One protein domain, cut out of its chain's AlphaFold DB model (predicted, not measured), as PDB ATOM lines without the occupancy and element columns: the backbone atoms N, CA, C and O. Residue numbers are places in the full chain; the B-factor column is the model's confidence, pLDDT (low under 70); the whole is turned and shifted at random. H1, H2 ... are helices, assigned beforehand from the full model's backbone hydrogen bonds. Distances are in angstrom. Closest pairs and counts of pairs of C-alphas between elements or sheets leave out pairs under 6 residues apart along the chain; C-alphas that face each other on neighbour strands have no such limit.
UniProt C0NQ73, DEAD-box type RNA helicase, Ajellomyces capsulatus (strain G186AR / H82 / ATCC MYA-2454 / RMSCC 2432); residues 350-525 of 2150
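This is residues 350 to 525 of the 2150 residues of the protein "DEAD-box type RNA helicase" of Ajellomyces capsulatus (strain G186AR / H82 / ATCC MYA-2454 / RMSCC 2432) (UniProt C0NQ73). Four helices, H4, H5, H6 and H8, make an elongated up-and-down bundle, each running against the one before it, with H5 in the middle between H4 and H8. Short H3 packs on H4 and H5, H1 and H2 sit at one end, and from the far end of long H8 the last stretch, residues 510 to 525, folds back. The printed part has 176 residues with eight named helices, H1 to H8, and no named strand: all helix. It is compact, with a radius of gyration of the C-alphas of 17.8 A and spans of 61 by 31 by 25 A.

H1, residues 355 to 363, and H2, residues 375 to 381, only just touch, with 3 pairs of C-alphas within 8 A, the closest Leu 361 and Leu 376. H3, residues 383 to 389, touches the hub H5, residues 417 to 440; their closest C-alphas, Glu 384 and Thr 430, are 7.0 A apart. H4, residues 395 to 411, and H5 form a helical hairpin at a shallow tilt of 20 degrees, closest at the C-alphas of Val 403 and Gly 427, 5.0 A. H6, residues 447 to 462, touches H4 with residues 452 to 459 alone; the closest C-alphas are Pro 396 and Thr 456, 5.3 A. H7, residues 464 to 468, touches H8, residues 478 to 509, closest at the C-alphas of Phe 467 and Cys 486, 4.9 A. H8 touches H5, the same way at 19 degrees, and is apart from H4. Every O i to N i+4 pair is within hydrogen-bond range in H1, H3, H7 and H8; in H2 2 of 3, H4 11 of 13, H5 19 of 20, H6 11 of 12.

H1 begins at C-alpha 355 (46.366, 4.730, -28.740). H5 is 33.6 A long; H8, 46.3 A, ends at C-alpha 509 (-7.026, -7.729, -33.453).

The farthest C-alphas, Asp 367 and Arg 511, are 60.9 A apart. The printed part has no cut; the H1 to H2 link is long. pLDDT is under 70 in residues 365 to 375, 441 to 451 and 513 to 519.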
ATOM      1  N   GLN A 350      38.145  -0.744 -33.330       90.66
ATOM      2  CA  GLN A 350      39.393  -0.251 -33.932       90.66
ATOM      3  C   GLN A 350      39.637   1.242 -33.660       90.66
ATOM      4  O   GLN A 350      40.777   1.628 -33.407       90.66
ATOM      5  N   ILE A 351      38.585   2.071 -33.653       92.40
ATOM      6  CA  ILE A 351      38.689   3.506 -33.339       92.40
ATOM      7  C   ILE A 351      39.048   3.712 -31.862       92.40
ATOM      8  O   ILE A 351      40.045   4.364 -31.551       92.40
ATOM      9  N   PHE A 352      38.261   3.141 -30.945       90.85
ATOM     10  CA  PHE A 352      38.421   3.376 -29.505       90.85
ATOM     11  C   PHE A 352      39.616   2.647 -28.874       90.85
ATOM     12  O   PHE A 352      39.989   3.001 -27.757       90.85
ATOM     13  N   TYR A 353      40.217   1.659 -29.545       89.85
ATOM     14  CA  TYR A 353      41.468   1.024 -29.109       89.85
ATOM     15  C   TYR A 353      42.725   1.578 -29.805       89.85
ATOM     16  O   TYR A 353      43.829   1.136 -29.480       89.85
ATOM     17  N   ASN A 354      42.611   2.559 -30.709       90.28
ATOM     18  CA  ASN A 354      43.787   3.244 -31.251       90.28
ATOM     19  C   ASN A 354      44.430   4.131 -30.158       90.28
ATOM     20  O   ASN A 354      43.767   5.044 -29.660       90.28
ATOM     21  N   PRO A 355      45.720   3.949 -29.801       87.54
ATOM     22  CA  PRO A 355      46.366   4.730 -28.740       87.54
ATOM     23  C   PRO A 355      46.350   6.251 -28.960       87.54
ATOM     24  O   PRO A 355      46.398   7.009 -27.993       87.54
ATOM     25  N   GLN A 356      46.266   6.706 -30.214       88.10
ATOM     26  CA  GLN A 356      46.186   8.132 -30.546       88.10
ATOM     27  C   GLN A 356      44.830   8.748 -30.169       88.10
ATOM     28  O   GLN A 356      44.765   9.944 -29.901       88.10
ATOM     29  N   PHE A 357      43.759   7.951 -30.094       89.57
ATOM     30  CA  PHE A 357      42.438   8.415 -29.665       89.57
ATOM     31  C   PHE A 357      42.446   8.806 -28.178       89.57
ATOM     32  O   PHE A 357      42.071   9.921 -27.818       89.57
ATOM     33  N   ASP A 358      42.958   7.917 -27.320       87.46
ATOM     34  CA  ASP A 358      43.097   8.168 -25.881       87.46
ATOM     35  C   ASP A 358      44.092   9.303 -25.589       87.46
ATOM     36  O   ASP A 358      43.829  10.126 -24.713       87.46
ATOM     37  N   ALA A 359      45.206   9.388 -26.330       85.58
ATOM     38  CA  ALA A 359      46.164  10.488 -26.202       85.58
ATOM     39  C   ALA A 359      45.511  11.850 -26.499       85.58
ATOM     40  O   ALA A 359      45.630  12.784 -25.708       85.58
ATOM     41  N   PHE A 360      44.738  11.940 -27.583       84.38
ATOM     42  CA  PHE A 360      44.056  13.170 -27.985       84.38
ATOM     43  C   PHE A 360      43.030  13.652 -26.942       84.38
ATOM     44  O   PHE A 360      42.924  14.851 -26.680       84.38
ATOM     45  N   LEU A 361      42.296  12.730 -26.306       83.16
ATOM     46  CA  LEU A 361      41.365  13.060 -25.217       83.16
ATOM     47  C   LEU A 361      42.068  13.507 -23.922       83.16
ATOM     48  O   LEU A 361      41.432  14.162 -23.096       83.16
ATOM     49  N   LEU A 362      43.344  13.156 -23.728       85.77
ATOM     50  CA  LEU A 362      44.162  13.601 -22.592       85.77
ATOM     51  C   LEU A 362      44.810  14.976 -22.836       85.77
ATOM     52  O   LEU A 362      45.018  15.721 -21.883       85.77
ATOM     53  N   GLU A 363      45.101  15.337 -24.089       79.83
ATOM     54  CA  GLU A 363      45.708  16.631 -24.453       79.83
ATOM     55  C   GLU A 363      44.716  17.812 -24.476       79.83
ATOM     56  O   GLU A 363      45.125  18.979 -24.484       79.83
ATOM     57  N   SER A 364      43.408  17.543 -24.481       70.68
ATOM     58  CA  SER A 364      42.374  18.581 -24.549       70.68
ATOM     59  C   SER A 364      42.298  19.432 -23.276       70.68
ATOM     60  O   SER A 364      42.107  18.911 -22.177       70.68
ATOM     61  N   ARG A 365      42.369  20.758 -23.437       66.03
ATOM     62  CA  ARG A 365      42.268  21.740 -22.343       66.03
ATOM     63  C   ARG A 365      40.835  22.243 -22.154       66.03
ATOM     64  O   ARG A 365      40.092  22.389 -23.129       66.03
ATOM     65  N   ASP A 366      40.479  22.563 -20.910       58.66
ATOM     66  CA  ASP A 366      39.109  22.922 -20.514       58.66
ATOM     67  C   ASP A 366      38.587  24.248 -21.123       58.66
ATOM     68  O   ASP A 366      37.377  24.426 -21.224       58.66
ATOM     69  N   ASP A 367      39.455  25.128 -21.645       57.10
ATOM     70  CA  ASP A 367      39.079  26.395 -22.316       57.10
ATOM     71  C   ASP A 367      38.290  26.222 -23.645       57.10
ATOM     72  O   ASP A 367      37.933  27.198 -24.316       57.10
ATOM     73  N   SER A 368      38.046  24.987 -24.096       54.43
ATOM     74  CA  SER A 368      37.546  24.680 -25.444       54.43
ATOM     75  C   SER A 368      36.007  24.654 -25.561       54.43
ATOM     76  O   SER A 368      35.358  23.610 -25.541       54.43
ATOM     77  N   SER A 369      35.401  25.829 -25.772       54.41
ATOM     78  CA  SER A 369      33.948  25.991 -25.976       54.41
ATOM     79  C   SER A 369      33.391  25.171 -27.163       54.41
ATOM     80  O   SER A 369      33.721  25.457 -28.317       54.41
ATOM     81  N   PHE A 370      32.478  24.225 -26.900       54.69
ATOM     82  CA  PHE A 370      31.924  23.270 -27.886       54.69
ATOM     83  C   PHE A 370      31.136  23.893 -29.063       54.69
ATOM     84  O   PHE A 370      30.949  23.257 -30.100       54.69
ATOM     85  N   GLU A 371      30.645  25.129 -28.921       54.88
ATOM     86  CA  GLU A 371      29.872  25.812 -29.974       54.88
ATOM     87  C   GLU A 371      30.727  26.251 -31.172       54.88
ATOM     88  O   GLU A 371      30.206  26.454 -32.268       54.88
ATOM     89  N   LYS A 372      32.047  26.350 -30.989       56.41
ATOM     90  CA  LYS A 372      33.018  26.542 -32.074       56.41
ATOM     91  C   LYS A 372      33.519  25.167 -32.541       56.41
ATOM     92  O   LYS A 372      33.559  24.248 -31.724       56.41
ATOM     93  N   PRO A 373      33.922  24.997 -33.816       57.41
ATOM     94  CA  PRO A 373      34.566  23.763 -34.265       57.41
ATOM     95  C   PRO A 373      35.828  23.527 -33.425       57.41
ATOM     96  O   PRO A 373      36.787  24.297 -33.502       57.41
ATOM     97  N   SER A 374      35.782  22.511 -32.564       65.83
ATOM     98  CA  SER A 374      36.847  22.176 -31.624       65.83
ATOM     99  C   SER A 374      37.467  20.833 -32.014       65.83
ATOM    100  O   SER A 374      36.730  19.919 -32.388       65.83
ATOM    101  N   PRO A 375      38.796  20.650 -31.888       68.33
ATOM    102  CA  PRO A 375      39.446  19.425 -32.358       68.33
ATOM    103  C   PRO A 375      38.902  18.135 -31.712       68.33
ATOM    104  O   PRO A 375      38.932  17.076 -32.330       68.33
ATOM    105  N   LEU A 376      38.364  18.222 -30.487       73.54
ATOM    106  CA  LEU A 376      37.730  17.100 -29.783       73.54
ATOM    107  C   LEU A 376      36.317  16.785 -30.298       73.54
ATOM    108  O   LEU A 376      35.900  15.630 -30.253       73.54
ATOM    109  N   ARG A 377      35.592  17.774 -30.839       75.69
ATOM    110  CA  ARG A 377      34.333  17.526 -31.550       75.69
ATOM    111  C   ARG A 377      34.589  16.760 -32.849       75.69
ATOM    112  O   ARG A 377      33.861  15.807 -33.101       75.69
ATOM    113  N   ASP A 378      35.629  17.119 -33.605       76.80
ATOM    114  CA  ASP A 378      36.021  16.424 -34.846       76.80
ATOM    115  C   ASP A 378      36.273  14.917 -34.595       76.80
ATOM    116  O   ASP A 378      35.778  14.053 -35.311       76.80
ATOM    117  N   MET A 379      36.980  14.575 -33.510       86.14
ATOM    118  CA  MET A 379      37.288  13.179 -33.146       86.14
ATOM    119  C   MET A 379      36.058  12.320 -32.788       86.14
ATOM    120  O   MET A 379      36.166  11.095 -32.709       86.14
ATOM    121  N   LEU A 380      34.893  12.939 -32.573       88.17
ATOM    122  CA  LEU A 380      33.637  12.275 -32.203       88.17
ATOM    123  C   LEU A 380      32.503  12.510 -33.220       88.17
ATOM    124  O   LEU A 380      31.460  11.866 -33.111       88.17
ATOM    125  N   SER A 381      32.669  13.398 -34.208       87.13
ATOM    126  CA  SER A 381      31.585  13.785 -35.125       87.13
ATOM    127  C   SER A 381      31.184  12.690 -36.112       87.13
ATOM    128  O   SER A 381      30.061  12.711 -36.603       87.13
ATOM    129  N   TRP A 382      32.037  11.687 -36.331       91.48
ATOM    130  CA  TRP A 382      31.719  10.495 -37.123       91.48
ATOM    131  C   TRP A 382      30.590   9.637 -36.522       91.48
ATOM    132  O   TRP A 382      29.932   8.912 -37.264       91.48
ATOM    133  N   ILE A 383      30.344   9.707 -35.206       92.44
ATOM    134  CA  ILE A 383      29.435   8.790 -34.492       92.44
ATOM    135  C   ILE A 383      27.977   8.955 -34.945       92.44
ATOM    136  O   ILE A 383      27.272   7.963 -35.134       92.44
ATOM    137  N   GLU A 384      27.515  10.192 -35.138       88.95
ATOM    138  CA  GLU A 384      26.124  10.476 -35.511       88.95
ATOM    139  C   GLU A 384      25.814  10.034 -36.961       88.95
ATOM    140  O   GLU A 384      24.891   9.231 -37.135       88.95
ATOM    141  N   PRO A 385      26.620  10.387 -37.989       90.57
ATOM    142  CA  PRO A 385      26.494   9.816 -39.333       90.57
ATOM    143  C   PRO A 385      26.697   8.298 -39.389       90.57
ATOM    144  O   PRO A 385      25.985   7.619 -40.127       90.57
ATOM    145  N   PHE A 386      27.606   7.729 -38.586       93.66
ATOM    146  CA  PHE A 386      27.786   6.275 -38.500       93.66
ATOM    147  C   PHE A 386      26.495   5.588 -38.049       93.66
ATOM    148  O   PHE A 386      26.006   4.688 -38.733       93.66
ATOM    149  N   MET A 387      25.883   6.057 -36.961       91.48
ATOM    150  CA  MET A 387      24.620   5.505 -36.467       91.48
ATOM    151  C   MET A 387      23.450   5.741 -37.431       91.48
ATOM    152  O   MET A 387      22.635   4.837 -37.613       91.48
ATOM    153  N   ALA A 388      23.392   6.898 -38.097       87.01
ATOM    154  CA  ALA A 388      22.378   7.197 -39.111       87.01
ATOM    155  C   ALA A 388      22.515   6.335 -40.384       87.01
ATOM    156  O   ALA A 388      21.508   5.992 -41.001       87.01
ATOM    157  N   SER A 389      23.739   5.951 -40.762       90.28
ATOM    158  CA  SER A 389      24.007   5.091 -41.926       90.28
ATOM    159  C   SER A 389      23.595   3.626 -41.724       90.28
ATOM    160  O   SER A 389      23.373   2.903 -42.698       90.28
ATOM    161  N   LEU A 390      23.514   3.171 -40.470       87.48
ATOM    162  CA  LEU A 390      23.217   1.782 -40.128       87.48
ATOM    163  C   LEU A 390      21.728   1.472 -40.275       87.48
ATOM    164  O   LEU A 390      20.871   2.161 -39.719       87.48
ATOM    165  N   GLN A 391      21.421   0.334 -40.908       80.44
ATOM    166  CA  GLN A 391      20.087  -0.258 -40.813       80.44
ATOM    167  C   GLN A 391      19.742  -0.534 -39.340       80.44
ATOM    168  O   GLN A 391      20.586  -1.004 -38.572       80.44
ATOM    169  N   GLY A 392      18.486  -0.292 -38.951       74.40
ATOM    170  CA  GLY A 392      18.037  -0.399 -37.555       74.40
ATOM    171  C   GLY A 392      18.294  -1.763 -36.897       74.40
ATOM    172  O   GLY A 392      18.449  -1.834 -35.686       74.40
ATOM    173  N   THR A 393      18.431  -2.841 -37.675       76.43
ATOM    174  CA  THR A 393      18.836  -4.173 -37.192       76.43
ATOM    175  C   THR A 393      20.238  -4.222 -36.580       76.43
ATOM    176  O   THR A 393      20.487  -5.059 -35.718       76.43
ATOM    177  N   HIS A 394      21.150  -3.342 -37.002       83.08
ATOM    178  CA  HIS A 394      22.548  -3.323 -36.555       83.08
ATOM    179  C   HIS A 394      22.853  -2.202 -35.549       83.08
ATOM    180  O   HIS A 394      23.847  -2.291 -34.823       83.08
ATOM    181  N   GLN A 395      21.991  -1.180 -35.457       86.74
ATOM    182  CA  GLN A 395      22.175  -0.054 -34.535       86.74
ATOM    183  C   GLN A 395      22.370  -0.478 -33.062       86.74
ATOM    184  O   GLN A 395      23.267   0.076 -32.435       86.74
ATOM    185  N   PRO A 396      21.660  -1.466 -32.472       84.74
ATOM    186  CA  PRO A 396      21.816  -1.761 -31.040       84.74
ATOM    187  C   PRO A 396      23.156  -2.390 -30.656       84.74
ATOM    188  O   PRO A 396      23.660  -2.130 -29.567       84.74
ATOM    189  N   GLN A 397      23.762  -3.180 -31.548       86.41
ATOM    190  CA  GLN A 397      25.087  -3.765 -31.313       86.41
ATOM    191  C   GLN A 397      26.166  -2.675 -31.349       86.41
ATOM    192  O   GLN A 397      26.990  -2.592 -30.439       86.41
ATOM    193  N   ALA A 398      26.091  -1.770 -32.331       90.46
ATOM    194  CA  ALA A 398      26.921  -0.567 -32.378       90.46
ATOM    195  C   ALA A 398      26.700   0.336 -31.147       90.46
ATOM    196  O   ALA A 398      27.658   0.731 -30.483       90.46
ATOM    197  N   CYS A 399      25.439   0.598 -30.785       91.22
ATOM    198  CA  CYS A 399      25.058   1.414 -29.636       91.22
ATOM    199  C   CYS A 399      25.561   0.824 -28.313       91.22
ATOM    200  O   CYS A 399      26.024   1.585 -27.470       91.22
ATOM    201  N   ARG A 400      25.513  -0.502 -28.111       91.88
ATOM    202  CA  ARG A 400      26.024  -1.154 -26.891       91.88
ATOM    203  C   ARG A 400      27.506  -0.862 -26.679       91.88
ATOM    204  O   ARG A 400      27.905  -0.499 -25.575       91.88
ATOM    205  N   VAL A 401      28.304  -0.988 -27.738       91.93
ATOM    206  CA  VAL A 401      29.750  -0.735 -27.679       91.93
ATOM    207  C   VAL A 401      30.029   0.758 -27.517       91.93
ATOM    208  O   VAL A 401      30.790   1.126 -26.626       91.93
ATOM    209  N   LEU A 402      29.366   1.631 -28.285       93.50
ATOM    210  CA  LEU A 402      29.494   3.088 -28.141       93.50
ATOM    211  C   LEU A 402      29.132   3.563 -26.726       93.50
ATOM    212  O   LEU A 402      29.896   4.311 -26.124       93.50
ATOM    213  N   VAL A 403      28.016   3.093 -26.162       91.99
ATOM    214  CA  VAL A 403      27.585   3.424 -24.795       91.99
ATOM    215  C   VAL A 403      28.601   2.941 -23.761       91.99
ATOM    216  O   VAL A 403      28.976   3.724 -22.893       91.99
ATOM    217  N   PHE A 404      29.125   1.716 -23.871       92.70
ATOM    218  CA  PHE A 404      30.166   1.223 -22.959       92.70
ATOM    219  C   PHE A 404      31.470   2.040 -23.048       92.70
ATOM    220  O   PHE A 404      32.048   2.414 -22.025       92.70
ATOM    221  N   GLN A 405      31.930   2.372 -24.257       92.91
ATOM    222  CA  GLN A 405      33.137   3.186 -24.442       92.91
ATOM    223  C   GLN A 405      32.945   4.606 -23.877       92.91
ATOM    224  O   GLN A 405      33.806   5.105 -23.153       92.91
ATOM    225  N   LEU A 406      31.804   5.244 -24.158       92.90
ATOM    226  CA  LEU A 406      31.552   6.661 -23.868       92.90
ATOM    227  C   LEU A 406      31.023   6.937 -22.450       92.90
ATOM    228  O   LEU A 406      31.415   7.941 -21.852       92.90
ATOM    229  N   LEU A 407      30.145   6.081 -21.913       90.93
ATOM    230  CA  LEU A 407      29.549   6.235 -20.576       90.93
ATOM    231  C   LEU A 407      30.293   5.450 -19.485       90.93
ATOM    232  O   LEU A 407      30.118   5.762 -18.311       90.93
ATOM    233  N   THR A 408      31.123   4.460 -19.840       88.78
ATOM    234  CA  THR A 408      31.891   3.663 -18.864       88.78
ATOM    235  C   THR A 408      33.401   3.873 -19.004       88.78
ATOM    236  O   THR A 408      34.003   4.459 -18.105       88.78
ATOM    237  N   ARG A 409      34.043   3.449 -20.108       91.29
ATOM    238  CA  ARG A 409      35.522   3.480 -20.222       91.29
ATOM    239  C   ARG A 409      36.092   4.900 -20.148       91.29
ATOM    240  O   ARG A 409      37.034   5.149 -19.401       91.29
ATOM    241  N   LEU A 410      35.521   5.831 -20.907       89.84
ATOM    242  CA  LEU A 410      36.013   7.208 -21.024       89.84
ATOM    243  C   LEU A 410      35.511   8.148 -19.912       89.84
ATOM    244  O   LEU A 410      35.649   9.361 -20.037       89.84
ATOM    245  N   GLN A 411      34.954   7.608 -18.820       90.21
ATOM    246  CA  GLN A 411      34.579   8.373 -17.622       90.21
ATOM    247  C   GLN A 411      35.599   8.259 -16.470       90.21
ATOM    248  O   GLN A 411      35.433   8.920 -15.445       90.21
ATOM    249  N   ASP A 412      36.668   7.472 -16.651       87.47
ATOM    250  CA  ASP A 412      37.812   7.362 -15.731       87.47
ATOM    251  C   ASP A 412      38.417   8.744 -15.408       87.47
ATOM    252  O   ASP A 412      38.628   9.570 -16.300       87.47
ATOM    253  N   SER A 413      38.717   9.000 -14.130       83.74
ATOM    254  CA  SER A 413      39.201  10.292 -13.623       83.74
ATOM    255  C   SER A 413      40.526  10.766 -14.229       83.74
ATOM    256  O   SER A 413      40.849  11.947 -14.093       83.74
ATOM    257  N   ARG A 414      41.262   9.904 -14.940       87.48
ATOM    258  CA  ARG A 414      42.420  10.286 -15.765       87.48
ATOM    259  C   ARG A 414      42.090  11.267 -16.895       87.48
ATOM    260  O   ARG A 414      42.999  11.936 -17.376       87.48
ATOM    261  N   PHE A 415      40.840  11.317 -17.364       87.98
ATOM    262  CA  PHE A 415      40.437  12.158 -18.493       87.98
ATOM    263  C   PHE A 415      39.941  13.548 -18.029       87.98
ATOM    264  O   PHE A 415      39.174  13.630 -17.057       87.98
ATOM    265  N   PRO A 416      40.312  14.642 -18.737       86.33
ATOM    266  CA  PRO A 416      39.845  16.003 -18.463       86.33
ATOM    267  C   PRO A 416      38.323  16.114 -18.331       86.33
ATOM    268  O   PRO A 416      37.569  15.376 -18.973       86.33
ATOM    269  N   ALA A 417      37.854  17.064 -17.519       84.23
ATOM    270  CA  ALA A 417      36.425  17.253 -17.271       84.23
ATOM    271  C   ALA A 417      35.650  17.534 -18.569       84.23
ATOM    272  O   ALA A 417      34.577  16.957 -18.773       84.23
ATOM    273  N   ILE A 418      36.226  18.346 -19.465       83.92
ATOM    274  CA  ILE A 418      35.671  18.633 -20.793       83.92
ATOM    275  C   ILE A 418      35.537  17.375 -21.672       83.92
ATOM    276  O   ILE A 418      34.478  17.164 -22.267       83.92
ATOM    277  N   SER A 419      36.544  16.491 -21.683       86.76
ATOM    278  CA  SER A 419      36.509  15.209 -22.409       86.76
ATOM    279  C   SER A 419      35.407  14.303 -21.887       86.76
ATOM    280  O   SER A 419      34.570  13.835 -22.658       86.76
ATOM    281  N   ARG A 420      35.367  14.091 -20.567       89.83
ATOM    282  CA  ARG A 420      34.387  13.200 -19.933       89.83
ATOM    283  C   ARG A 420      32.955  13.675 -20.177       89.83
ATOM    284  O   ARG A 420      32.121  12.870 -20.585       89.83
ATOM    285  N   TYR A 421      32.698  14.979 -20.045       88.61
ATOM    286  CA  TYR A 421      31.402  15.592 -20.359       88.61
ATOM    287  C   TYR A 421      30.975  15.371 -21.816       88.61
ATOM    288  O   TYR A 421      29.841  14.957 -22.068       88.61
ATOM    289  N   ILE A 422      31.863  15.628 -22.782       86.30
ATOM    290  CA  ILE A 422      31.523  15.509 -24.206       86.30
ATOM    291  C   ILE A 422      31.331  14.038 -24.594       86.30
ATOM    292  O   ILE A 422      30.352  13.726 -25.272       86.30
ATOM    293  N   CYS A 423      32.162  13.118 -24.094       90.14
ATOM    294  CA  CYS A 423      31.939  11.678 -24.251       90.14
ATOM    295  C   CYS A 423      30.589  11.244 -23.654       90.14
ATOM    296  O   CYS A 423      29.810  10.582 -24.339       90.14
ATOM    297  N   PHE A 424      30.260  11.678 -22.431       91.36
ATOM    298  CA  PHE A 424      28.994  11.336 -21.767       91.36
ATOM    299  C   PHE A 424      27.782  11.831 -22.573       91.36
ATOM    300  O   PHE A 424      26.851  11.076 -22.861       91.36
ATOM    301  N   ARG A 425      27.832  13.088 -23.032       90.38
ATOM    302  CA  ARG A 425      26.817  13.685 -23.909       90.38
ATOM    303  C   ARG A 425      26.668  12.908 -25.224       90.38
ATOM    304  O   ARG A 425      25.538  12.652 -25.635       90.38
ATOM    305  N   SER A 426      27.766  12.528 -25.879       89.90
ATOM    306  CA  SER A 426      27.731  11.767 -27.138       89.90
ATOM    307  C   SER A 426      27.177  10.351 -26.950       89.90
ATOM    308  O   SER A 426      26.396   9.891 -27.785       89.90
ATOM    309  N   GLY A 427      27.497   9.680 -25.839       91.51
ATOM    310  CA  GLY A 427      26.933   8.369 -25.498       91.51
ATOM    311  C   GLY A 427      25.422   8.430 -25.249       91.51
ATOM    312  O   GLY A 427      24.674   7.623 -25.800       91.51
ATOM    313  N   LEU A 428      24.950   9.444 -24.512       92.18
ATOM    314  CA  LEU A 428      23.514   9.695 -24.343       92.18
ATOM    315  C   LEU A 428      22.825  10.018 -25.676       92.18
ATOM    316  O   LEU A 428      21.781   9.444 -25.971       92.18
ATOM    317  N   SER A 429      23.409  10.888 -26.505       91.00
ATOM    318  CA  SER A 429      22.842  11.251 -27.814       91.00
ATOM    319  C   SER A 429      22.734  10.038 -28.747       91.00
ATOM    320  O   SER A 429      21.721   9.867 -29.424       91.00
ATOM    321  N   THR A 430      23.732   9.148 -28.718       91.31
ATOM    322  CA  THR A 430      23.734   7.862 -29.436       91.31
ATOM    323  C   THR A 430      22.569   6.971 -28.995       91.31
ATOM    324  O   THR A 430      21.835   6.443 -29.836       91.31
ATOM    325  N   LEU A 431      22.354   6.837 -27.681       91.20
ATOM    326  CA  LEU A 431      21.272   6.023 -27.124       91.20
ATOM    327  C   LEU A 431      19.887   6.623 -27.416       91.20
ATOM    328  O   LEU A 431      18.991   5.898 -27.846       91.20
ATOM    329  N   VAL A 432      19.716   7.944 -27.269       90.67
ATOM    330  CA  VAL A 432      18.469   8.649 -27.625       90.67
ATOM    331  C   VAL A 432      18.154   8.486 -29.111       90.67
ATOM    332  O   VAL A 432      17.014   8.169 -29.445       90.67
ATOM    333  N   SER A 433      19.139   8.654 -30.001       87.79
ATOM    334  CA  SER A 433      18.940   8.459 -31.443       87.79
ATOM    335  C   SER A 433      18.530   7.022 -31.761       87.79
ATOM    336  O   SER A 433      17.552   6.812 -32.473       87.79
ATOM    337  N   THR A 434      19.219   6.032 -31.181       88.23
ATOM    338  CA  THR A 434      18.919   4.603 -31.385       88.23
ATOM    339  C   THR A 434      17.504   4.253 -30.919       88.23
ATOM    340  O   THR A 434      16.773   3.574 -31.634       88.23
ATOM    341  N   LEU A 435      17.078   4.753 -29.753       87.73
ATOM    342  CA  LEU A 435      15.710   4.562 -29.263       87.73
ATOM    343  C   LEU A 435      14.680   5.238 -30.187       87.73
ATOM    344  O   LEU A 435      13.692   4.604 -30.563       87.73
ATOM    345  N   ARG A 436      14.921   6.488 -30.609       85.92
ATOM    346  CA  ARG A 436      14.031   7.230 -31.522       85.92
ATOM    347  C   ARG A 436      13.844   6.533 -32.874       85.92
ATOM    348  O   ARG A 436      12.713   6.504 -33.355       85.92
ATOM    349  N   THR A 437      14.872   5.875 -33.431       82.30
ATOM    350  CA  THR A 437      14.751   5.056 -34.660       82.30
ATOM    351  C   THR A 437      13.563   4.085 -34.597       82.30
ATOM    352  O   THR A 437      12.856   3.912 -35.595       82.30
ATOM    353  N   PHE A 438      13.312   3.484 -33.426       79.31
ATOM    354  CA  PHE A 438      12.214   2.538 -33.200       79.31
ATOM    355  C   PHE A 438      10.940   3.179 -32.626       79.31
ATOM    356  O   PHE A 438       9.848   2.653 -32.865       79.31
ATOM    357  N   THR A 439      11.039   4.286 -31.878       76.33
ATOM    358  CA  THR A 439       9.879   5.015 -31.321       76.33
ATOM    359  C   THR A 439       9.113   5.784 -32.398       76.33
ATOM    360  O   THR A 439       7.885   5.716 -32.429       76.33
ATOM    361  N   ASP A 440       9.811   6.462 -33.308       76.29
ATOM    362  CA  ASP A 440       9.180   7.370 -34.276       76.29
ATOM    363  C   ASP A 440       8.625   6.618 -35.505       76.29
ATOM    364  O   ASP A 440       7.595   6.996 -36.065       76.29
ATOM    365  N   ASN A 441       9.253   5.501 -35.897       68.25
ATOM    366  CA  ASN A 441       8.846   4.694 -37.053       68.25
ATOM    367  C   ASN A 441       8.093   3.418 -36.636       68.25
ATOM    368  O   ASN A 441       8.688   2.349 -36.508       68.25
ATOM    369  N   GLU A 442       6.763   3.475 -36.494       64.66
ATOM    370  CA  GLU A 442       5.973   2.270 -36.157       64.66
ATOM    371  C   GLU A 442       6.099   1.135 -37.196       64.66
ATOM    372  O   GLU A 442       5.913  -0.035 -36.862       64.66
ATOM    373  N   SER A 443       6.443   1.462 -38.445       61.22
ATOM    374  CA  SER A 443       6.573   0.517 -39.562       61.22
ATOM    375  C   SER A 443       7.793  -0.409 -39.483       61.22
ATOM    376  O   SER A 443       7.768  -1.473 -40.101       61.22
ATOM    377  N   THR A 444       8.849  -0.060 -38.740       58.69
ATOM    378  CA  THR A 444      10.094  -0.856 -38.689       58.69
ATOM    379  C   THR A 444      10.019  -2.042 -37.724       58.69
ATOM    380  O   THR A 444      10.891  -2.909 -37.755       58.69
ATOM    381  N   ARG A 445       8.966  -2.133 -36.898       62.08
ATOM    382  CA  ARG A 445       8.813  -3.082 -35.773       62.08
ATOM    383  C   ARG A 445       8.450  -4.521 -36.182       62.08
ATOM    384  O   ARG A 445       7.631  -5.175 -35.539       62.08
ATOM    385  N   GLY A 446       9.055  -5.026 -37.257       59.35
ATOM    386  CA  GLY A 446       8.987  -6.439 -37.637       59.35
ATOM    387  C   GLY A 446       9.677  -7.360 -36.618       59.35
ATOM    388  O   GLY A 446      10.361  -6.904 -35.704       59.35
ATOM    389  N   SER A 447       9.545  -8.679 -36.785       57.71
ATOM    390  CA  SER A 447      10.064  -9.669 -35.822       57.71
ATOM    391  C   SER A 447      11.561  -9.550 -35.540       57.71
ATOM    392  O   SER A 447      11.961  -9.585 -34.378       57.71
ATOM    393  N   VAL A 448      12.378  -9.339 -36.577       53.20
ATOM    394  CA  VAL A 448      13.830  -9.133 -36.442       53.20
ATOM    395  C   VAL A 448      14.129  -7.883 -35.606       53.20
ATOM    396  O   VAL A 448      14.945  -7.934 -34.690       53.20
ATOM    397  N   ALA A 449      13.402  -6.788 -35.852       65.31
ATOM    398  CA  ALA A 449      13.553  -5.541 -35.107       65.31
ATOM    399  C   ALA A 449      13.155  -5.670 -33.626       65.31
ATOM    400  O   ALA A 449      13.552  -4.828 -32.831       65.31
ATOM    401  N   ARG A 450      12.407  -6.709 -33.228       67.60
ATOM    402  CA  ARG A 450      11.917  -6.876 -31.849       67.60
ATOM    403  C   ARG A 450      12.905  -7.560 -30.900       67.60
ATOM    404  O   ARG A 450      12.898  -7.259 -29.711       67.60
ATOM    405  N   VAL A 451      13.778  -8.426 -31.419       69.89
ATOM    406  CA  VAL A 451      14.935  -8.955 -30.662       69.89
ATOM    407  C   VAL A 451      15.955  -7.831 -30.460       69.89
ATOM    408  O   VAL A 451      16.291  -7.483 -29.336       69.89
ATOM    409  N   VAL A 452      16.293  -7.164 -31.564       75.16
ATOM    410  CA  VAL A 452      17.055  -5.907 -31.666       75.16
ATOM    411  C   VAL A 452      16.542  -4.831 -30.681       75.16
ATOM    412  O   VAL A 452      17.330  -4.125 -30.047       75.16
ATOM    413  N   LEU A 453      15.225  -4.745 -30.461       76.60
ATOM    414  CA  LEU A 453      14.619  -3.855 -29.463       76.60
ATOM    415  C   LEU A 453      14.954  -4.244 -28.019       76.60
ATOM    416  O   LEU A 453      15.301  -3.382 -27.213       76.60
ATOM    417  N   SER A 454      14.873  -5.539 -27.702       81.74
ATOM    418  CA  SER A 454      15.235  -6.082 -26.388       81.74
ATOM    419  C   SER A 454      16.702  -5.795 -26.066       81.74
ATOM    420  O   SER A 454      17.005  -5.331 -24.967       81.74
ATOM    421  N   ASP A 455      17.599  -5.966 -27.043       81.88
ATOM    422  CA  ASP A 455      19.029  -5.670 -26.895       81.88
ATOM    423  C   ASP A 455      19.287  -4.181 -26.585       81.88
ATOM    424  O   ASP A 455      20.231  -3.860 -25.862       81.88
ATOM    425  N   THR A 456      18.446  -3.275 -27.103       84.36
ATOM    426  CA  THR A 456      18.520  -1.815 -26.864       84.36
ATOM    427  C   THR A 456      18.012  -1.439 -25.469       84.36
ATOM    428  O   THR A 456      18.603  -0.609 -24.768       84.36
ATOM    429  N   LEU A 457      16.914  -2.064 -25.038       88.08
ATOM    430  CA  LEU A 457      16.346  -1.857 -23.707       88.08
ATOM    431  C   LEU A 457      17.237  -2.464 -22.614       88.08
ATOM    432  O   LEU A 457      17.333  -1.882 -21.538       88.08
ATOM    433  N   GLU A 458      17.964  -3.551 -22.888       87.62
ATOM    434  CA  GLU A 458      18.974  -4.094 -21.968       87.62
ATOM    435  C   GLU A 458      20.140  -3.108 -21.755       87.62
ATOM    436  O   GLU A 458      20.453  -2.797 -20.606       87.62
ATOM    437  N   VAL A 459      20.692  -2.510 -22.826       88.76
ATOM    438  CA  VAL A 459      21.714  -1.436 -22.726       88.76
ATOM    439  C   VAL A 459      21.219  -0.269 -21.869       88.76
ATOM    440  O   VAL A 459      21.973   0.278 -21.062       88.76
ATOM    441  N   THR A 460      19.941   0.091 -22.014       90.83
ATOM    442  CA  THR A 460      19.305   1.140 -21.205       90.83
ATOM    443  C   THR A 460      19.163   0.713 -19.738       90.83
ATOM    444  O   THR A 460      19.433   1.500 -18.834       90.83
ATOM    445  N   SER A 461      18.790  -0.547 -19.492       89.96
ATOM    446  CA  SER A 461      18.630  -1.142 -18.159       89.96
ATOM    447  C   SER A 461      19.944  -1.224 -17.382       89.96
ATOM    448  O   SER A 461      19.961  -0.982 -16.178       89.96
ATOM    449  N   ASP A 462      21.047  -1.562 -18.049       88.69
ATOM    450  CA  ASP A 462      22.337  -1.759 -17.380       88.69
ATOM    451  C   ASP A 462      23.036  -0.435 -17.039       88.69
ATOM    452  O   ASP A 462      23.843  -0.386 -16.115       88.69
ATOM    453  N   ASN A 463      22.664   0.656 -17.715       90.21
ATOM    454  CA  ASN A 463      23.159   2.011 -17.447       90.21
ATOM    455  C   ASN A 463      22.176   2.874 -16.629       90.21
ATOM    456  O   ASN A 463      22.455   4.046 -16.383       90.21
ATOM    457  N   ILE A 464      21.042   2.313 -16.181       89.02
ATOM    458  CA  ILE A 464      19.903   3.070 -15.626       89.02
ATOM    459  C   ILE A 464      20.267   3.970 -14.433       89.02
ATOM    460  O   ILE A 464      19.707   5.056 -14.300       89.02
ATOM    461  N   GLY A 465      21.242   3.571 -13.607       86.35
ATOM    462  CA  GLY A 465      21.724   4.372 -12.475       86.35
ATOM    463  C   GLY A 465      22.259   5.743 -12.905       86.35
ATOM    464  O   GLY A 465      21.849   6.758 -12.351       86.35
ATOM    465  N   TYR A 466      23.063   5.793 -13.974       86.45
ATOM    466  CA  TYR A 466      23.601   7.040 -14.535       86.45
ATOM    467  C   TYR A 466      22.529   7.948 -15.167       86.45
ATOM    468  O   TYR A 466      22.801   9.111 -15.469       86.45
ATOM    469  N   PHE A 467      21.322   7.427 -15.410       88.88
ATOM    470  CA  PHE A 467      20.201   8.200 -15.949       88.88
ATOM    471  C   PHE A 467      19.301   8.765 -14.841       88.88
ATOM    472  O   PHE A 467      18.699   9.819 -15.041       88.88
ATOM    473  N   MET A 468      19.240   8.100 -13.681       85.50
ATOM    474  CA  MET A 468      18.524   8.576 -12.488       85.50
ATOM    475  C   MET A 468      19.352   9.568 -11.670       85.50
ATOM    476  O   MET A 468      18.828  10.599 -11.249       85.50
ATOM    477  N   GLU A 469      20.649   9.296 -11.511       84.97
ATOM    478  CA  GLU A 469      21.626  10.161 -10.842       84.97
ATOM    479  C   GLU A 469      22.742  10.545 -11.837       84.97
ATOM    480  O   GLU A 469      23.791   9.897 -11.888       84.97
ATOM    481  N   PRO A 470      22.532  11.569 -12.692       84.31
ATOM    482  CA  PRO A 470      23.517  11.929 -13.703       84.31
ATOM    483  C   PRO A 470      24.779  12.548 -13.079       84.31
ATOM    484  O   PRO A 470      24.658  13.421 -12.215       84.31
ATOM    485  N   PRO A 471      25.987  12.166 -13.536       83.72
ATOM    486  CA  PRO A 471      27.236  12.691 -12.998       83.72
ATOM    487  C   PRO A 471      27.365  14.202 -13.229       83.72
ATOM    488  O   PRO A 471      27.086  14.715 -14.316       83.72
ATOM    489  N   GLU A 472      27.826  14.919 -12.203       82.77
ATOM    490  CA  GLU A 472      28.084  16.354 -12.295       82.77
ATOM    491  C   GLU A 472      29.464  16.637 -12.902       82.77
ATOM    492  O   GLU A 472      30.479  16.061 -12.505       82.77
ATOM    493  N   PHE A 473      29.501  17.572 -13.853       84.96
ATOM    494  CA  PHE A 473      30.727  18.061 -14.479       84.96
ATOM    495  C   PHE A 473      30.919  19.547 -14.129       84.96
ATOM    496  O   PHE A 473      29.937  20.293 -14.141       84.96
ATOM    497  N   PRO A 474      32.154  20.013 -13.851       81.36
ATOM    498  CA  PRO A 474      32.456  21.406 -13.499       81.36
ATOM    499  C   PRO A 474      32.436  22.333 -14.733       81.36
ATOM    500  O   PRO A 474      33.411  23.007 -15.044       81.36
ATOM    501  N   ILE A 475      31.330  22.314 -15.480       77.53
ATOM    502  CA  ILE A 475      31.140  22.999 -16.763       77.53
ATOM    503  C   ILE A 475      29.765  23.667 -16.741       77.53
ATOM    504  O   ILE A 475      28.756  23.014 -16.459       77.53
ATOM    505  N   GLU A 476      29.709  24.960 -17.054       74.82
ATOM    506  CA  GLU A 476      28.469  25.737 -17.001       74.82
ATOM    507  C   GLU A 476      27.395  25.177 -17.958       74.82
ATOM    508  O   GLU A 476      27.683  24.707 -19.059       74.82
ATOM    509  N   GLY A 477      26.137  25.144 -17.506       75.14
ATOM    510  CA  GLY A 477      24.995  24.604 -18.261       75.14
ATOM    511  C   GLY A 477      24.944  23.073 -18.433       75.14
ATOM    512  O   GLY A 477      23.855  22.540 -18.673       75.14
ATOM    513  N   SER A 478      26.060  22.352 -18.258       80.47
ATOM    514  CA  SER A 478      26.190  20.901 -18.514       80.47
ATOM    515  C   SER A 478      25.087  20.054 -17.862       80.47
ATOM    516  O   SER A 478      24.425  19.271 -18.547       80.47
ATOM    517  N   LYS A 479      24.815  20.280 -16.568       81.21
ATOM    518  CA  LYS A 479      23.792  19.574 -15.776       81.21
ATOM    519  C   LYS A 479      22.399  19.627 -16.414       81.21
ATOM    520  O   LYS A 479      21.691  18.623 -16.404       81.21
ATOM    521  N   LYS A 480      22.010  20.757 -17.023       81.71
ATOM    522  CA  LYS A 480      20.703  20.905 -17.691       81.71
ATOM    523  C   LYS A 480      20.638  20.114 -19.001       81.71
ATOM    524  O   LYS A 480      19.618  19.489 -19.278       81.71
ATOM    525  N   VAL A 481      21.718  20.121 -19.786       84.88
ATOM    526  CA  VAL A 481      21.807  19.380 -21.058       84.88
ATOM    527  C   VAL A 481      21.793  17.872 -20.806       84.88
ATOM    528  O   VAL A 481      21.024  17.151 -21.439       84.88
ATOM    529  N   ILE A 482      22.591  17.399 -19.845       89.11
ATOM    530  CA  ILE A 482      22.665  15.978 -19.480       89.11
ATOM    531  C   ILE A 482      21.349  15.498 -18.873       89.11
ATOM    532  O   ILE A 482      20.811  14.498 -19.336       89.11
ATOM    533  N   SER A 483      20.791  16.220 -17.894       85.89
ATOM    534  CA  SER A 483      19.504  15.856 -17.287       85.89
ATOM    535  C   SER A 483      18.394  15.773 -18.340       85.89
ATOM    536  O   SER A 483      17.650  14.795 -18.355       85.89
ATOM    537  N   GLY A 484      18.343  16.724 -19.283       87.06
ATOM    538  CA  GLY A 484      17.425  16.671 -20.422       87.06
ATOM    539  C   GLY A 484      17.601  15.414 -21.281       87.06
ATOM    540  O   GLY A 484      16.612  14.762 -21.595       87.06
ATOM    541  N   LEU A 485      18.840  15.030 -21.606       89.21
ATOM    542  CA  LEU A 485      19.130  13.817 -22.379       89.21
ATOM    543  C   LEU A 485      18.803  12.520 -21.617       89.21
ATOM    544  O   LEU A 485      18.221  11.617 -22.212       89.21
ATOM    545  N   CYS A 486      19.100  12.420 -20.316       91.07
ATOM    546  CA  CYS A 486      18.725  11.261 -19.494       91.07
ATOM    547  C   CYS A 486      17.196  11.103 -19.398       91.07
ATOM    548  O   CYS A 486      16.665  10.005 -19.563       91.07
ATOM    549  N   VAL A 487      16.475  12.213 -19.214       89.74
ATOM    550  CA  VAL A 487      15.004  12.266 -19.249       89.74
ATOM    551  C   VAL A 487      14.466  11.860 -20.632       89.74
ATOM    552  O   VAL A 487      13.458  11.156 -20.715       89.74
ATOM    553  N   ASP A 488      15.157  12.220 -21.718       89.24
ATOM    554  CA  ASP A 488      14.837  11.783 -23.084       89.24
ATOM    555  C   ASP A 488      15.060  10.274 -23.300       89.24
ATOM    556  O   ASP A 488      14.216   9.627 -23.924       89.24
ATOM    557  N   VAL A 489      16.140   9.686 -22.763       92.46
ATOM    558  CA  VAL A 489      16.367   8.222 -22.770       92.46
ATOM    559  C   VAL A 489      15.207   7.513 -22.070       92.46
ATOM    560  O   VAL A 489      14.586   6.626 -22.657       92.46
ATOM    561  N   ILE A 490      14.864   7.949 -20.853       91.79
ATOM    562  CA  ILE A 490      13.790   7.355 -20.045       91.79
ATOM    563  C   ILE A 490      12.436   7.472 -20.763       91.79
ATOM    564  O   ILE A 490      11.739   6.466 -20.906       91.79
ATOM    565  N   ARG A 491      12.076   8.660 -21.280       91.12
ATOM    566  CA  ARG A 491      10.820   8.861 -22.029       91.12
ATOM    567  C   ARG A 491      10.708   7.882 -23.195       91.12
ATOM    568  O   ARG A 491       9.664   7.256 -23.366       91.12
ATOM    569  N   ASN A 492      11.765   7.772 -24.002       90.74
ATOM    570  CA  ASN A 492      11.749   6.920 -25.184       90.74
ATOM    571  C   ASN A 492      11.711   5.432 -24.816       90.74
ATOM    572  O   ASN A 492      10.917   4.715 -25.407       90.74
ATOM    573  N   ALA A 493      12.481   4.971 -23.824       90.80
ATOM    574  CA  ALA A 493      12.472   3.567 -23.401       90.80
ATOM    575  C   ALA A 493      11.080   3.107 -22.920       90.80
ATOM    576  O   ALA A 493      10.541   2.130 -23.445       90.80
ATOM    577  N   LEU A 494      10.457   3.866 -22.009       90.89
ATOM    578  CA  LEU A 494       9.107   3.576 -21.503       90.89
ATOM    579  C   LEU A 494       8.060   3.615 -22.630       90.89
ATOM    580  O   LEU A 494       7.222   2.716 -22.746       90.89
ATOM    581  N   ALA A 495       8.124   4.639 -23.494       88.09
ATOM    582  CA  ALA A 495       7.232   4.758 -24.646       88.09
ATOM    583  C   ALA A 495       7.367   3.562 -25.595       88.09
ATOM    584  O   ALA A 495       6.363   3.090 -26.124       88.09
ATOM    585  N   LEU A 496       8.580   3.051 -25.792       86.61
ATOM    586  CA  LEU A 496       8.898   1.994 -26.745       86.61
ATOM    587  C   LEU A 496       8.396   0.615 -26.293       86.61
ATOM    588  O   LEU A 496       7.878  -0.149 -27.113       86.61
ATOM    589  N   GLU A 497       8.432   0.317 -24.992       87.91
ATOM    590  CA  GLU A 497       7.758  -0.854 -24.409       87.91
ATOM    591  C   GLU A 497       6.229  -0.744 -24.533       87.91
ATOM    592  O   GLU A 497       5.560  -1.675 -24.992       87.91
ATOM    593  N   CYS A 498       5.662   0.418 -24.199       87.72
ATOM    594  CA  CYS A 498       4.216   0.641 -24.251       87.72
ATOM    595  C   CYS A 498       3.674   0.625 -25.695       87.72
ATOM    596  O   CYS A 498       2.609   0.061 -25.964       87.72
ATOM    597  N   GLN A 499       4.411   1.199 -26.651       84.60
ATOM    598  CA  GLN A 499       4.107   1.143 -28.086       84.60
ATOM    599  C   GLN A 499       4.310  -0.266 -28.660       84.60
ATOM    600  O   GLN A 499       3.566  -0.674 -29.555       84.60
ATOM    601  N   SER A 500       5.262  -1.040 -28.132       81.73
ATOM    602  CA  SER A 500       5.416  -2.455 -28.481       81.73
ATOM    603  C   SER A 500       4.177  -3.253 -28.080       81.73
ATOM    604  O   SER A 500       3.646  -3.981 -28.918       81.73
ATOM    605  N   LEU A 501       3.652  -3.058 -26.866       84.84
ATOM    606  CA  LEU A 501       2.413  -3.708 -26.428       84.84
ATOM    607  C   LEU A 501       1.191  -3.261 -27.257       84.84
ATOM    608  O   LEU A 501       0.402  -4.103 -27.684       84.84
ATOM    609  N   LYS A 502       1.058  -1.961 -27.563       84.20
ATOM    610  CA  LYS A 502       0.046  -1.450 -28.516       84.20
ATOM    611  C   LYS A 502       0.129  -2.187 -29.865       84.20
ATOM    612  O   LYS A 502      -0.898  -2.568 -30.422       84.20
ATOM    613  N   SER A 503       1.341  -2.416 -30.368       80.66
ATOM    614  CA  SER A 503       1.568  -3.094 -31.649       80.66
ATOM    615  C   SER A 503       1.093  -4.558 -31.621       80.66
ATOM    616  O   SER A 503       0.434  -4.989 -32.566       80.66
ATOM    617  N   ASP A 504       1.324  -5.299 -30.527       80.67
ATOM    618  CA  ASP A 504       0.769  -6.658 -30.357       80.67
ATOM    619  C   ASP A 504      -0.764  -6.653 -30.338       80.67
ATOM    620  O   ASP A 504      -1.390  -7.488 -30.992       80.67
ATOM    621  N   TYR A 505      -1.376  -5.700 -29.624       83.88
ATOM    622  CA  TYR A 505      -2.834  -5.574 -29.552       83.88
ATOM    623  C   TYR A 505      -3.447  -5.416 -30.954       83.88
ATOM    624  O   TYR A 505      -4.388  -6.127 -31.312       83.88
ATOM    625  N   GLU A 506      -2.861  -4.556 -31.791       81.13
ATOM    626  CA  GLU A 506      -3.298  -4.373 -33.177       81.13
ATOM    627  C   GLU A 506      -3.034  -5.599 -34.073       81.13
ATOM    628  O   GLU A 506      -3.860  -5.909 -34.933       81.13
ATOM    629  N   VAL A 507      -1.925  -6.323 -33.882       79.93
ATOM    630  CA  VAL A 507      -1.616  -7.565 -34.623       79.93
ATOM    631  C   VAL A 507      -2.625  -8.672 -34.296       79.93
ATOM    632  O   VAL A 507      -3.176  -9.288 -35.217       79.93
ATOM    633  N   ILE A 508      -2.933  -8.868 -33.009       79.64
ATOM    634  CA  ILE A 508      -3.916  -9.850 -32.530       79.64
ATOM    635  C   ILE A 508      -5.330  -9.478 -33.011       79.64
ATOM    636  O   ILE A 508      -6.041 -10.341 -33.530       79.64
ATOM    637  N   LEU A 509      -5.734  -8.201 -32.926       76.78
ATOM    638  CA  LEU A 509      -7.026  -7.729 -33.453       76.78
ATOM    639  C   LEU A 509      -7.180  -7.988 -34.961       76.78
ATOM    640  O   LEU A 509      -8.259  -8.362 -35.419       76.78
ATOM    641  N   ARG A 510      -6.099  -7.835 -35.734       78.76
ATOM    642  CA  ARG A 510      -6.065  -8.113 -37.183       78.76
ATOM    643  C   ARG A 510      -5.956  -9.614 -37.513       78.76
ATOM    644  O   ARG A 510      -5.775  -9.949 -38.682       78.76
ATOM    645  N   ARG A 511      -6.062 -10.508 -36.515       72.44
ATOM    646  CA  ARG A 511      -5.942 -11.979 -36.624       72.44
ATOM    647  C   ARG A 511      -4.655 -12.452 -37.320       72.44
ATOM    648  O   ARG A 511      -4.657 -13.481 -37.993       72.44
ATOM    649  N   LYS A 512      -3.552 -11.714 -37.170       70.70
ATOM    650  CA  LYS A 512      -2.233 -12.139 -37.662       70.70
ATOM    651  C   LYS A 512      -1.466 -12.863 -36.545       70.70
ATOM    652  O   LYS A 512      -1.573 -12.448 -35.392       70.70
ATOM    653  N   PRO A 513      -0.692 -13.921 -36.850       67.28
ATOM    654  CA  PRO A 513       0.146 -14.575 -35.850       67.28
ATOM    655  C   PRO A 513       1.233 -13.611 -35.355       67.28
ATOM    656  O   PRO A 513       1.841 -12.896 -36.154       67.28
ATOM    657  N   MET A 514       1.502 -13.602 -34.046       67.23
ATOM    658  CA  MET A 514       2.634 -12.848 -33.497       67.23
ATOM    659  C   MET A 514       3.937 -13.534 -33.911       67.23
ATOM    660  O   MET A 514       4.189 -14.679 -33.542       67.23
ATOM    661  N   ALA A 515       4.787 -12.839 -34.664       59.25
ATOM    662  CA  ALA A 515       5.990 -13.416 -35.272       59.25
ATOM    663  C   ALA A 515       7.195 -13.517 -34.304       59.25
ATOM    664  O   ALA A 515       8.347 -13.511 -34.736       59.25
ATOM    665  N   HIS A 516       6.941 -13.525 -32.992       61.67
ATOM    666  CA  HIS A 516       7.936 -13.347 -31.931       61.67
ATOM    667  C   HIS A 516       7.358 -13.730 -30.556       61.67
ATOM    668  O   HIS A 516       6.257 -13.307 -30.203       61.67
ATOM    669  N   GLY A 517       8.129 -14.482 -29.765       58.48
ATOM    670  CA  GLY A 517       7.782 -14.898 -28.395       58.48
ATOM    671  C   GLY A 517       8.647 -14.267 -27.295       58.48
ATOM    672  O   GLY A 517       8.680 -14.787 -26.183       58.48
ATOM    673  N   VAL A 518       9.388 -13.199 -27.610       63.97
ATOM    674  CA  VAL A 518      10.259 -12.483 -26.664       63.97
ATOM    675  C   VAL A 518       9.530 -11.244 -26.145       63.97
ATOM    676  O   VAL A 518       9.032 -10.438 -26.930       63.97
ATOM    677  N   SER A 519       9.478 -11.104 -24.821       68.70
ATOM    678  CA  SER A 519       8.925  -9.939 -24.128       68.70
ATOM    679  C   SER A 519       9.964  -8.822 -24.059       68.70
ATOM    680  O   SER A 519      11.070  -9.062 -23.590       68.70
ATOM    681  N   THR A 520       9.591  -7.598 -24.436       73.33
ATOM    682  CA  THR A 520      10.466  -6.413 -24.348       73.33
ATOM    683  C   THR A 520      10.501  -5.775 -22.951       73.33
ATOM    684  O   THR A 520      11.278  -4.856 -22.734       73.33
ATOM    685  N   TYR A 521       9.644  -6.227 -22.026       81.16
ATOM    686  CA  TYR A 521       9.476  -5.652 -20.684       81.16
ATOM    687  C   TYR A 521      10.721  -5.793 -19.786       81.16
ATOM    688  O   TYR A 521      11.144  -6.917 -19.498       81.16
ATOM    689  N   SER A 522      11.233  -4.671 -19.266       84.57
ATOM    690  CA  SER A 522      12.385  -4.605 -18.354       84.57
ATOM    691  C   SER A 522      12.040  -3.964 -17.002       84.57
ATOM    692  O   SER A 522      12.079  -2.745 -16.836       84.57
ATOM    693  N   ALA A 523      11.755  -4.799 -15.993       84.36
ATOM    694  CA  ALA A 523      11.381  -4.358 -14.641       84.36
ATOM    695  C   ALA A 523      12.367  -3.338 -14.027       84.36
ATOM    696  O   ALA A 523      11.930  -2.324 -13.493       84.36
ATOM    697  N   LYS A 524      13.685  -3.547 -14.207       86.77
ATOM    698  CA  LYS A 524      14.760  -2.650 -13.731       86.77
ATOM    699  C   LYS A 524      14.519  -1.173 -14.079       86.77
ATOM    700  O   LYS A 524      14.801  -0.307 -13.258       86.77
ATOM    701  N   ILE A 525      14.037  -0.889 -15.295       89.85
ATOM    702  CA  ILE A 525      13.821   0.485 -15.769       89.85
ATOM    703  C   ILE A 525      12.639   1.108 -15.020       89.85
ATOM    704  O   ILE A 525      12.766   2.201 -14.472       89.85
TER     705      ILE A 525